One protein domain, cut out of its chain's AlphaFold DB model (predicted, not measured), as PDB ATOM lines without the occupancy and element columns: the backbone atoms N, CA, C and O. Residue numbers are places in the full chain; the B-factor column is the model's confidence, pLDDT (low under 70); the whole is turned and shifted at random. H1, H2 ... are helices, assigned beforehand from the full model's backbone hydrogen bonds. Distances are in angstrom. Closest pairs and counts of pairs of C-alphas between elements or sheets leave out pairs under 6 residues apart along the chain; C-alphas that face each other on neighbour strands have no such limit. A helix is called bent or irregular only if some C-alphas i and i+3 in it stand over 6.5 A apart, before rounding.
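AT A GLANCE: This is residues 418 to 504 of the 964 residues of an uncharacterized protein of Besnoitia besnoiti (UniProt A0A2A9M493). One very long helix, H4, makes the long axis, and three shorter helices, H1, H2 and H3, pack on its first part, H1 and H3 crossing it and each other. Beyond them a bare arm sticks out, residues 485 to 495, which belong to H4, and residues 497 to 503, of which 497 to 501 belong to H4. The printed part has 87 residues, with four named helices in the order H1, H2, H3, H4 and no named strand; the class is all helix. The whole is loose, with a radius of gyration of the C-alphas of 17.3 A, and spans 60 by 21 by 19 A, its length made by H4.

IN THESE COORDINATES: Find C-alpha 418 at (-22.851, 37.612, 175.855); from there H1, residues 418 to 429, runs 16.6 A. Next look at H2, the four residues 438 to 441. H3, residues 448 to 458, follows and is 15.0 A long. H4, residues 462 to 501, begins at C-alpha 462, at (-36.245, 40.084, 167.360), and runs 58.2 A to C-alpha 501, at (6.634, 78.607, 175.096). H4 is irregular: C-alphas 463 and 466 are 7.5 A apart. It has a kink of 26 degrees near residue 469.

HOW THE PARTS SIT: Begin with the hub, H4, which touches the three other helices. With residues 467 to 475 alone it touches H1, where the closest C-alphas, those of Ser 420 and Ala 471, are 5.2 A apart; the two run the same way at a steep tilt of 55 degrees. With residues 462 to 472 alone it touches H3, about perpendicular at 75 degrees, the closest C-alphas being those of Ile 451 and Lys 469, 6.1 A apart. Now compare H1 and H3: they touch, closest at the C-alphas of Lys 422 and Val 458, 6.0 A, and are about perpendicular at 78 degrees. The helix packing is mostly crossed, with no shallow tilt among these three pairs. H2 touches H4 at its residues 476 to 480 alone, closest at the C-alphas of Leu 441 and Phe 476, 6.1 A. H2 is apart from H1 and from H3. Every O i to N i+4 pair is within hydrogen-bond range in H1 and H3, and 32 of 36 are in H4; H2 is too short for such a pair.

THE WHOLE: The C-alphas farthest apart are those of Pro 462 and Gly 503, at 59.6 A. The printed part has no cut. The link from H3 to H4 is tight, and those from H1 to H2 and from H2 to H3 are short. The mean pLDDT of the printed part is 70.4; look for values under 70 at residue 444, residue 478 and residues 480 to 504.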
ATOM      1  N   SER A 418     -23.008  38.350 177.115       75.62
ATOM      2  CA  SER A 418     -22.851  37.612 175.855       75.62
ATOM      3  C   SER A 418     -23.224  38.469 174.641       75.62
ATOM      4  O   SER A 418     -22.524  38.449 173.626       75.62
ATOM      5  N   LEU A 419     -24.300  39.259 174.732       78.75
ATOM      6  CA  LEU A 419     -24.736  40.161 173.664       78.75
ATOM      7  C   LEU A 419     -23.807  41.372 173.526       78.75
ATOM      8  O   LEU A 419     -23.443  41.719 172.401       78.75
ATOM      9  N   SER A 420     -23.368  41.981 174.633       77.50
ATOM     10  CA  SER A 420     -22.471  43.149 174.580       77.50
ATOM     11  C   SER A 420     -21.112  42.795 173.954       77.50
ATOM     12  O   SER A 420     -20.624  43.519 173.079       77.50
ATOM     13  N   VAL A 421     -20.553  41.629 174.299       81.50
ATOM     14  CA  VAL A 421     -19.304  41.102 173.724       81.50
ATOM     15  C   VAL A 421     -19.456  40.764 172.237       81.50
ATOM     16  O   VAL A 421     -18.573  41.111 171.450       81.50
ATOM     17  N   LYS A 422     -20.568  40.145 171.810       86.44
ATOM     18  CA  LYS A 422     -20.810  39.851 170.383       86.44
ATOM     19  C   LYS A 422     -21.002  41.119 169.550       86.44
ATOM     20  O   LYS A 422     -20.402  41.225 168.485       86.44
ATOM     21  N   VAL A 423     -21.774  42.097 170.034       87.00
ATOM     22  CA  VAL A 423     -21.956  43.398 169.355       87.00
ATOM     23  C   VAL A 423     -20.620  44.138 169.229       87.00
ATOM     24  O   VAL A 423     -20.311  44.669 168.164       87.00
ATOM     25  N   LYS A 424     -19.773  44.108 170.266       82.81
ATOM     26  CA  LYS A 424     -18.411  44.652 170.191       82.81
ATOM     27  C   LYS A 424     -17.550  43.908 169.164       82.81
ATOM     28  O   LYS A 424     -16.893  44.549 168.351       82.81
ATOM     29  N   SER A 425     -17.594  42.574 169.152       84.25
ATOM     30  CA  SER A 425     -16.871  41.748 168.172       84.25
ATOM     31  C   SER A 425     -17.323  42.008 166.729       84.25
ATOM     32  O   SER A 425     -16.490  41.994 165.826       84.25
ATOM     33  N   TYR A 426     -18.608  42.304 166.509       90.00
ATOM     34  CA  TYR A 426     -19.126  42.711 165.203       90.00
ATOM     35  C   TYR A 426     -18.488  44.023 164.719       90.00
ATOM     36  O   TYR A 426     -17.974  44.066 163.602       90.00
ATOM     37  N   PHE A 427     -18.436  45.060 165.563       87.31
ATOM     38  CA  PHE A 427     -17.783  46.332 165.220       87.31
ATOM     39  C   PHE A 427     -16.254  46.221 165.097       87.31
ATOM     40  O   PHE A 427     -15.662  46.920 164.280       87.31
ATOM     41  N   GLU A 428     -15.605  45.313 165.839       79.56
ATOM     42  CA  GLU A 428     -14.178  44.986 165.651       79.56
ATOM     43  C   GLU A 428     -13.895  44.294 164.298       79.56
ATOM     44  O   GLU A 428     -12.760  44.334 163.826       79.56
ATOM     45  N   GLN A 429     -14.906  43.681 163.668       80.94
ATOM     46  CA  GLN A 429     -14.804  43.021 162.356       80.94
ATOM     47  C   GLN A 429     -15.309  43.880 161.183       80.94
ATOM     48  O   GLN A 429     -14.900  43.639 160.052       80.94
ATOM     49  N   ASN A 430     -16.179  44.861 161.445       82.19
ATOM     50  CA  ASN A 430     -16.855  45.698 160.443       82.19
ATOM     51  C   ASN A 430     -16.699  47.192 160.820       82.19
ATOM     52  O   ASN A 430     -17.693  47.848 161.158       82.19
ATOM     53  N   PRO A 431     -15.468  47.741 160.886       78.81
ATOM     54  CA  PRO A 431     -15.212  49.083 161.426       78.81
ATOM     55  C   PRO A 431     -15.910  50.204 160.639       78.81
ATOM     56  O   PRO A 431     -16.279  51.223 161.217       78.81
ATOM     57  N   GLU A 432     -16.154  50.009 159.343       81.06
ATOM     58  CA  GLU A 432     -16.934  50.904 158.478       81.06
ATOM     59  C   GLU A 432     -18.423  51.021 158.855       81.06
ATOM     60  O   GLU A 432     -19.091  51.955 158.410       81.06
ATOM     61  N   SER A 433     -18.944  50.130 159.710       82.12
ATOM     62  CA  SER A 433     -20.291  50.257 160.289       82.12
ATOM     63  C   SER A 433     -20.365  51.216 161.490       82.12
ATOM     64  O   SER A 433     -21.462  51.525 161.961       82.12
ATOM     65  N   ILE A 434     -19.223  51.730 161.973       83.94
ATOM     66  CA  ILE A 434     -19.163  52.807 162.971       83.94
ATOM     67  C   ILE A 434     -19.202  54.164 162.239       83.94
ATOM     68  O   ILE A 434     -18.296  54.455 161.455       83.94
ATOM     69  N   PRO A 435     -20.193  55.039 162.503       81.75
ATOM     70  CA  PRO A 435     -20.258  56.356 161.878       81.75
ATOM     71  C   PRO A 435     -19.005  57.206 162.123       81.75
ATOM     72  O   PRO A 435     -18.438  57.220 163.221       81.75
ATOM     73  N   GLN A 436     -18.564  57.951 161.108       75.94
ATOM     74  CA  GLN A 436     -17.412  58.848 161.246       75.94
ATOM     75  C   GLN A 436     -17.795  60.202 161.863       75.94
ATOM     76  O   GLN A 436     -16.997  60.762 162.611       75.94
ATOM     77  N   ASP A 437     -19.023  60.679 161.658       80.00
ATOM     78  CA  ASP A 437     -19.461  61.978 162.167       80.00
ATOM     79  C   ASP A 437     -19.797  61.943 163.660       80.00
ATOM     80  O   ASP A 437     -20.720  61.253 164.106       80.00
ATOM     81  N   ASP A 438     -19.082  62.758 164.435       70.31
ATOM     82  CA  ASP A 438     -19.179  62.800 165.897       70.31
ATOM     83  C   ASP A 438     -20.581  63.240 166.381       70.31
ATOM     84  O   ASP A 438     -20.950  62.985 167.524       70.31
ATOM     85  N   GLU A 439     -21.398  63.882 165.540       75.25
ATOM     86  CA  GLU A 439     -22.813  64.174 165.835       75.25
ATOM     87  C   GLU A 439     -23.701  62.926 165.727       75.25
ATOM     88  O   GLU A 439     -24.519  62.673 166.612       75.25
ATOM     89  N   THR A 440     -23.494  62.096 164.700       72.56
ATOM     90  CA  THR A 440     -24.269  60.859 164.490       72.56
ATOM     91  C   THR A 440     -23.975  59.804 165.557       72.56
ATOM     92  O   THR A 440     -24.886  59.106 165.996       72.56
ATOM     93  N   LEU A 441     -22.737  59.751 166.064       71.12
ATOM     94  CA  LEU A 441     -22.368  58.913 167.211       71.12
ATOM     95  C   LEU A 441     -23.045  59.357 168.518       71.12
ATOM     96  O   LEU A 441     -23.352  58.521 169.367       71.12
ATOM     97  N   LYS A 442     -23.295  60.665 168.683       73.25
ATOM     98  CA  LYS A 442     -23.987  61.241 169.850       73.25
ATOM     99  C   LYS A 442     -25.513  61.255 169.716       73.25
ATOM    100  O   LYS A 442     -26.189  61.679 170.655       73.25
ATOM    101  N   ALA A 443     -26.064  60.829 168.578       79.25
ATOM    102  CA  ALA A 443     -27.500  60.843 168.348       79.25
ATOM    103  C   ALA A 443     -28.239  60.014 169.413       79.25
ATOM    104  O   ALA A 443     -27.844  58.900 169.768       79.25
ATOM    105  N   ALA A 444     -29.362  60.541 169.909       65.06
ATOM    106  CA  ALA A 444     -30.189  59.838 170.891       65.06
ATOM    107  C   ALA A 444     -30.764  58.516 170.341       65.06
ATOM    108  O   ALA A 444     -31.154  57.639 171.118       65.06
ATOM    109  N   GLU A 445     -30.768  58.340 169.020       76.19
ATOM    110  CA  GLU A 445     -31.300  57.182 168.312       76.19
ATOM    111  C   GLU A 445     -30.237  56.558 167.399       76.19
ATOM    112  O   GLU A 445     -29.697  57.212 166.513       76.19
ATOM    113  N   VAL A 446     -29.966  55.265 167.601       83.31
ATOM    114  CA  VAL A 446     -29.223  54.440 166.638       83.31
ATOM    115  C   VAL A 446     -30.178  54.087 165.497       83.31
ATOM    116  O   VAL A 446     -31.327  53.728 165.761       83.31
ATOM    117  N   SER A 447     -29.721  54.167 164.244       87.62
ATOM    118  CA  SER A 447     -30.564  53.891 163.076       87.62
ATOM    119  C   SER A 447     -31.092  52.449 163.078       87.62
ATOM    120  O   SER A 447     -30.355  51.500 163.359       87.62
ATOM    121  N   GLN A 448     -32.373  52.257 162.735       85.12
ATOM    122  CA  GLN A 448     -32.970  50.913 162.703       85.12
ATOM    123  C   GLN A 448     -32.290  49.981 161.694       85.12
ATOM    124  O   GLN A 448     -32.214  48.780 161.947       85.12
ATOM    125  N   ASN A 449     -31.730  50.518 160.606       87.44
ATOM    126  CA  ASN A 449     -30.945  49.735 159.649       87.44
ATOM    127  C   ASN A 449     -29.731  49.086 160.334       87.44
ATOM    128  O   ASN A 449     -29.545  47.877 160.212       87.44
ATOM    129  N   LEU A 450     -28.964  49.852 161.123       87.38
ATOM    130  CA  LEU A 450     -27.814  49.323 161.857       87.38
ATOM    131  C   LEU A 450     -28.248  48.371 162.981       87.38
ATOM    132  O   LEU A 450     -27.644  47.314 163.136       87.38
ATOM    133  N   ILE A 451     -29.320  48.684 163.722       90.12
ATOM    134  CA  ILE A 451     -29.868  47.761 164.737       90.12
ATOM    135  C   ILE A 451     -30.234  46.419 164.087       90.12
ATOM    136  O   ILE A 451     -29.867  45.371 164.611       90.12
ATOM    137  N   THR A 452     -30.902  46.437 162.931       89.69
ATOM    138  CA  THR A 452     -31.315  45.225 162.203       89.69
ATOM    139  C   THR A 452     -30.105  44.439 161.694       89.69
ATOM    140  O   THR A 452     -30.033  43.230 161.908       89.69
ATOM    141  N   GLN A 453     -29.128  45.121 161.089       90.44
ATOM    142  CA  GLN A 453     -27.886  44.526 160.581       90.44
ATOM    143  C   GLN A 453     -27.069  43.858 161.700       90.44
ATOM    144  O   GLN A 453     -26.675  42.700 161.570       90.44
ATOM    145  N   VAL A 454     -26.879  44.550 162.829       88.38
ATOM    146  CA  VAL A 454     -26.175  44.016 164.006       88.38
ATOM    147  C   VAL A 454     -26.961  42.862 164.636       88.38
ATOM    148  O   VAL A 454     -26.363  41.840 164.955       88.38
ATOM    149  N   THR A 455     -28.289  42.973 164.772       91.06
ATOM    150  CA  THR A 455     -29.151  41.900 165.317       91.06
ATOM    151  C   THR A 455     -29.009  40.615 164.495       91.06
ATOM    152  O   THR A 455     -28.797  39.544 165.064       91.06
ATOM    153  N   GLN A 456     -29.042  40.724 163.159       89.38
ATOM    154  CA  GLN A 456     -28.835  39.594 162.248       89.38
ATOM    155  C   GLN A 456     -27.417  39.010 162.360       89.38
ATOM    156  O   GLN A 456     -27.272  37.799 162.505       89.38
ATOM    157  N   ALA A 457     -26.376  39.850 162.342       87.50
ATOM    158  CA  ALA A 457     -24.983  39.398 162.385       87.50
ATOM    159  C   ALA A 457     -24.572  38.776 163.736       87.50
ATOM    160  O   ALA A 457     -23.730  37.881 163.778       87.50
ATOM    161  N   VAL A 458     -25.179  39.224 164.839       88.50
ATOM    162  CA  VAL A 458     -24.961  38.698 166.200       88.50
ATOM    163  C   VAL A 458     -25.803  37.440 166.482       88.50
ATOM    164  O   VAL A 458     -25.553  36.741 167.467       88.50
ATOM    165  N   GLY A 459     -26.779  37.124 165.622       87.44
ATOM    166  CA  GLY A 459     -27.721  36.020 165.828       87.44
ATOM    167  C   GLY A 459     -28.677  36.258 167.002       87.44
ATOM    168  O   GLY A 459     -29.068  35.306 167.676       87.44
ATOM    169  N   ALA A 460     -28.999  37.523 167.282       88.00
ATOM    170  CA  ALA A 460     -29.911  37.922 168.350       88.00
ATOM    171  C   ALA A 460     -31.380  37.774 167.908       88.00
ATOM    172  O   ALA A 460     -31.697  37.865 166.718       88.00
ATOM    173  N   SER A 461     -32.290  37.539 168.854       84.50
ATOM    174  CA  SER A 461     -33.717  37.403 168.550       84.50
ATOM    175  C   SER A 461     -34.363  38.770 168.261       84.50
ATOM    176  O   SER A 461     -33.855  39.802 168.708       84.50
ATOM    177  N   PRO A 462     -35.517  38.827 167.566       78.06
ATOM    178  CA  PRO A 462     -36.245  40.084 167.360       78.06
ATOM    179  C   PRO A 462     -36.658  40.785 168.666       78.06
ATOM    180  O   PRO A 462     -36.764  42.008 168.693       78.06
ATOM    181  N   SER A 463     -36.842  40.030 169.752       80.81
ATOM    182  CA  SER A 463     -37.084  40.545 171.108       80.81
ATOM    183  C   SER A 463     -35.866  41.243 171.730       80.81
ATOM    184  O   SER A 463     -36.037  42.120 172.572       80.81
ATOM    185  N   ASP A 464     -34.646  40.925 171.290       88.56
ATOM    186  CA  ASP A 464     -33.409  41.470 171.866       88.56
ATOM    187  C   ASP A 464     -33.017  42.831 171.267       88.56
ATOM    188  O   ASP A 464     -31.986  43.394 171.641       88.56
ATOM    189  N   GLN A 465     -33.810  43.393 170.344       83.62
ATOM    190  CA  GLN A 465     -33.467  44.635 169.635       83.62
ATOM    191  C   GLN A 465     -33.172  45.816 170.573       83.62
ATOM    192  O   GLN A 465     -32.309  46.634 170.258       83.62
ATOM    193  N   GLU A 466     -33.814  45.904 171.743       84.00
ATOM    194  CA  GLU A 466     -33.474  46.928 172.738       84.00
ATOM    195  C   GLU A 466     -32.131  46.673 173.432       84.00
ATOM    196  O   GLU A 466     -31.371  47.616 173.661       84.00
ATOM    197  N   ALA A 467     -31.803  45.414 173.736       83.94
ATOM    198  CA  ALA A 467     -30.505  45.035 174.291       83.94
ATOM    199  C   ALA A 467     -29.383  45.284 173.268       83.94
ATOM    200  O   ALA A 467     -28.352  45.863 173.611       83.94
ATOM    201  N   VAL A 468     -29.625  44.969 171.991       87.94
ATOM    202  CA  VAL A 468     -28.730  45.307 170.875       87.94
ATOM    203  C   VAL A 468     -28.608  46.832 170.706       87.94
ATOM    204  O   VAL A 468     -27.489  47.334 170.629       87.94
ATOM    205  N   LYS A 469     -29.706  47.608 170.757       89.56
ATOM    206  CA  LYS A 469     -29.684  49.093 170.719       89.56
ATOM    207  C   LYS A 469     -28.878  49.680 171.893       89.56
ATOM    208  O   LYS A 469     -28.117  50.627 171.688       89.56
ATOM    209  N   LYS A 470     -28.988  49.106 173.101       86.00
ATOM    210  CA  LYS A 470     -28.169  49.461 174.281       86.00
ATOM    211  C   LYS A 470     -26.684  49.109 174.068       86.00
ATOM    212  O   LYS A 470     -25.827  49.953 174.322       86.00
ATOM    213  N   ALA A 471     -26.374  47.925 173.540       84.31
ATOM    214  CA  ALA A 471     -25.003  47.476 173.276       84.31
ATOM    215  C   ALA A 471     -24.302  48.267 172.151       84.31
ATOM    216  O   ALA A 471     -23.128  48.609 172.294       84.31
ATOM    217  N   ILE A 472     -25.009  48.637 171.073       87.06
ATOM    218  CA  ILE A 472     -24.462  49.510 170.018       87.06
ATOM    219  C   ILE A 472     -24.121  50.889 170.598       87.06
ATOM    220  O   ILE A 472     -23.024  51.393 170.369       87.06
ATOM    221  N   LYS A 473     -25.007  51.474 171.420       84.94
ATOM    222  CA  LYS A 473     -24.709  52.729 172.132       84.94
ATOM    223  C   LYS A 473     -23.499  52.607 173.059       84.94
ATOM    224  O   LYS A 473     -22.725  53.554 173.157       84.94
ATOM    225  N   LEU A 474     -23.313  51.466 173.726       79.38
ATOM    226  CA  LEU A 474     -22.123  51.211 174.541       79.38
ATOM    227  C   LEU A 474     -20.850  51.229 173.675       79.38
ATOM    228  O   LEU A 474     -19.907  51.941 174.006       79.38
ATOM    229  N   ALA A 475     -20.855  50.525 172.536       77.31
ATOM    230  CA  ALA A 475     -19.736  50.504 171.593       77.31
ATOM    231  C   ALA A 475     -19.426  51.899 171.014       77.31
ATOM    232  O   ALA A 475     -18.267  52.316 171.009       77.31
ATOM    233  N   PHE A 476     -20.450  52.660 170.613       85.38
ATOM    234  CA  PHE A 476     -20.293  54.041 170.144       85.38
ATOM    235  C   PHE A 476     -19.725  54.953 171.237       85.38
ATOM    236  O   PHE A 476     -18.813  55.726 170.963       85.38
ATOM    237  N   ASN A 477     -20.178  54.832 172.490       71.19
ATOM    238  CA  ASN A 477     -19.606  55.587 173.609       71.19
ATOM    239  C   ASN A 477     -18.128  55.234 173.864       71.19
ATOM    240  O   ASN A 477     -17.339  56.128 174.176       71.19
ATOM    241  N   CYS A 478     -17.727  53.969 173.690       67.06
ATOM    242  CA  CYS A 478     -16.320  53.564 173.752       67.06
ATOM    243  C   CYS A 478     -15.482  54.184 172.621       67.06
ATOM    244  O   CYS A 478     -14.353  54.616 172.875       67.06
ATOM    245  N   ASP A 479     -16.010  54.274 171.397       72.19
ATOM    246  CA  ASP A 479     -15.289  54.903 170.285       72.19
ATOM    247  C   ASP A 479     -15.261  56.438 170.404       72.19
ATOM    248  O   ASP A 479     -14.194  57.027 170.270       72.19
ATOM    249  N   ILE A 480     -16.360  57.094 170.806       65.00
ATOM    250  CA  ILE A 480     -16.369  58.529 171.166       65.00
ATOM    251  C   ILE A 480     -15.306  58.816 172.235       65.00
ATOM    252  O   ILE A 480     -14.564  59.790 172.118       65.00
ATOM    253  N   ALA A 481     -15.197  57.982 173.277       48.97
ATOM    254  CA  ALA A 481     -14.165  58.135 174.302       48.97
ATOM    255  C   ALA A 481     -12.748  57.949 173.726       48.97
ATOM    256  O   ALA A 481     -11.845  58.713 174.066       48.97
ATOM    257  N   SER A 482     -12.562  56.992 172.815       51.72
ATOM    258  CA  SER A 482     -11.278  56.703 172.159       51.72
ATOM    259  C   SER A 482     -10.843  57.807 171.186       51.72
ATOM    260  O   SER A 482      -9.664  58.166 171.149       51.72
ATOM    261  N   ARG A 483     -11.785  58.388 170.432       58.91
ATOM    262  CA  ARG A 483     -11.573  59.558 169.568       58.91
ATOM    263  C   ARG A 483     -11.294  60.798 170.400       58.91
ATOM    264  O   ARG A 483     -10.237  61.390 170.239       58.91
ATOM    265  N   ARG A 484     -12.132  61.104 171.395       45.44
ATOM    266  CA  ARG A 484     -11.900  62.223 172.324       45.44
ATOM    267  C   ARG A 484     -10.583  62.111 173.079       45.44
ATOM    268  O   ARG A 484      -9.978  63.142 173.333       45.44
ATOM    269  N   LEU A 485     -10.107  60.910 173.411       39.81
ATOM    270  CA  LEU A 485      -8.768  60.720 173.972       39.81
ATOM    271  C   LEU A 485      -7.678  61.083 172.950       39.81
ATOM    272  O   LEU A 485      -6.746  61.807 173.292       39.81
ATOM    273  N   ARG A 486      -7.817  60.637 171.697       45.47
ATOM    274  CA  ARG A 486      -6.912  60.965 170.579       45.47
ATOM    275  C   ARG A 486      -6.881  62.473 170.301       45.47
ATOM    276  O   ARG A 486      -5.808  63.064 170.228       45.47
ATOM    277  N   ASP A 487      -8.046  63.107 170.250       45.53
ATOM    278  CA  ASP A 487      -8.204  64.542 170.010       45.53
ATOM    279  C   ASP A 487      -7.764  65.378 171.213       45.53
ATOM    280  O   ASP A 487      -7.155  66.428 171.035       45.53
ATOM    281  N   PHE A 488      -7.974  64.900 172.444       39.69
ATOM    282  CA  PHE A 488      -7.435  65.519 173.656       39.69
ATOM    283  C   PHE A 488      -5.907  65.456 173.693       39.69
ATOM    284  O   PHE A 488      -5.277  66.446 174.057       39.69
ATOM    285  N   LEU A 489      -5.299  64.339 173.279       40.00
ATOM    286  CA  LEU A 489      -3.847  64.240 173.125       40.00
ATOM    287  C   LEU A 489      -3.351  65.241 172.064       40.00
ATOM    288  O   LEU A 489      -2.473  66.046 172.367       40.00
ATOM    289  N   ASN A 490      -3.979  65.288 170.884       42.75
ATOM    290  CA  ASN A 490      -3.632  66.221 169.801       42.75
ATOM    291  C   ASN A 490      -3.818  67.710 170.183       42.75
ATOM    292  O   ASN A 490      -2.956  68.552 169.905       42.75
ATOM    293  N   ALA A 491      -4.925  68.053 170.846       38.41
ATOM    294  CA  ALA A 491      -5.259  69.416 171.261       38.41
ATOM    295  C   ALA A 491      -4.412  69.883 172.455       38.41
ATOM    296  O   ALA A 491      -3.929  71.015 172.468       38.41
ATOM    297  N   ARG A 492      -4.153  69.008 173.437       38.28
ATOM    298  CA  ARG A 492      -3.254  69.316 174.560       38.28
ATOM    299  C   ARG A 492      -1.811  69.482 174.079       38.28
ATOM    300  O   ARG A 492      -1.122  70.386 174.543       38.28
ATOM    301  N   TRP A 493      -1.377  68.686 173.100       38.62
ATOM    302  CA  TRP A 493      -0.054  68.805 172.475       38.62
ATOM    303  C   TRP A 493       0.147  70.118 171.703       38.62
ATOM    304  O   TRP A 493       1.260  70.636 171.640       38.62
ATOM    305  N   THR A 494      -0.916  70.685 171.128       38.16
ATOM    306  CA  THR A 494      -0.849  71.947 170.369       38.16
ATOM    307  C   THR A 494      -1.060  73.177 171.254       38.16
ATOM    308  O   THR A 494      -0.238  74.093 171.211       38.16
ATOM    309  N   GLY A 495      -2.083  73.180 172.115       34.47
ATOM    310  CA  GLY A 495      -2.373  74.282 173.040       34.47
ATOM    311  C   GLY A 495      -1.306  74.456 174.125       34.47
ATOM    312  O   GLY A 495      -0.693  75.519 174.226       34.47
ATOM    313  N   SER A 496      -0.998  73.397 174.886       36.75
ATOM    314  CA  SER A 496      -0.012  73.496 175.975       36.75
ATOM    315  C   SER A 496       1.407  73.772 175.469       36.75
ATOM    316  O   SER A 496       2.210  74.326 176.212       36.75
ATOM    317  N   ARG A 497       1.724  73.465 174.201       33.22
ATOM    318  CA  ARG A 497       2.998  73.854 173.575       33.22
ATOM    319  C   ARG A 497       3.123  75.370 173.427       33.22
ATOM    320  O   ARG A 497       4.195  75.896 173.708       33.22
ATOM    321  N   ALA A 498       2.059  76.072 173.032       35.06
ATOM    322  CA  ALA A 498       2.067  77.535 172.984       35.06
ATOM    323  C   ALA A 498       2.190  78.135 174.396       35.06
ATOM    324  O   ALA A 498       3.047  78.981 174.638       35.06
ATOM    325  N   GLU A 499       1.410  77.635 175.356       36.84
ATOM    326  CA  GLU A 499       1.384  78.176 176.724       36.84
ATOM    327  C   GLU A 499       2.652  77.869 177.544       36.84
ATOM    328  O   GLU A 499       3.005  78.664 178.421       36.84
ATOM    329  N   LEU A 500       3.378  76.780 177.243       34.00
ATOM    330  CA  LEU A 500       4.734  76.545 177.763       34.00
ATOM    331  C   LEU A 500       5.765  77.485 177.126       34.00
ATOM    332  O   LEU A 500       6.600  78.026 177.847       34.00
ATOM    333  N   ILE A 501       5.713  77.696 175.804       36.78
ATOM    334  CA  ILE A 501       6.634  78.607 175.096       36.78
ATOM    335  C   ILE A 501       6.455  80.056 175.581       36.78
ATOM    336  O   ILE A 501       7.435  80.789 175.695       36.78
ATOM    337  N   GLU A 502       5.230  80.451 175.934       34.88
ATOM    338  CA  GLU A 502       4.924  81.761 176.524       34.88
ATOM    339  C   GLU A 502       5.031  81.805 178.065       34.88
ATOM    340  O   GLU A 502       4.836  82.866 178.658       34.88
ATOM    341  N   GLY A 503       5.336  80.683 178.729       31.22
ATOM    342  CA  GLY A 503       5.590  80.615 180.175       31.22
ATOM    343  C   GLY A 503       4.387  80.906 181.086       31.22
ATOM    344  O   GLY A 503       4.576  81.337 182.224       31.22
ATOM    345  N   LYS A 504       3.149  80.708 180.611       38.41
ATOM    346  CA  LYS A 504       1.923  81.199 181.281       38.41
ATOM    347  C   LYS A 504       1.330  80.265 182.346       38.41
ATOM    348  O   LYS A 504       0.518  80.714 183.153       38.41
TER     349      LYS A 504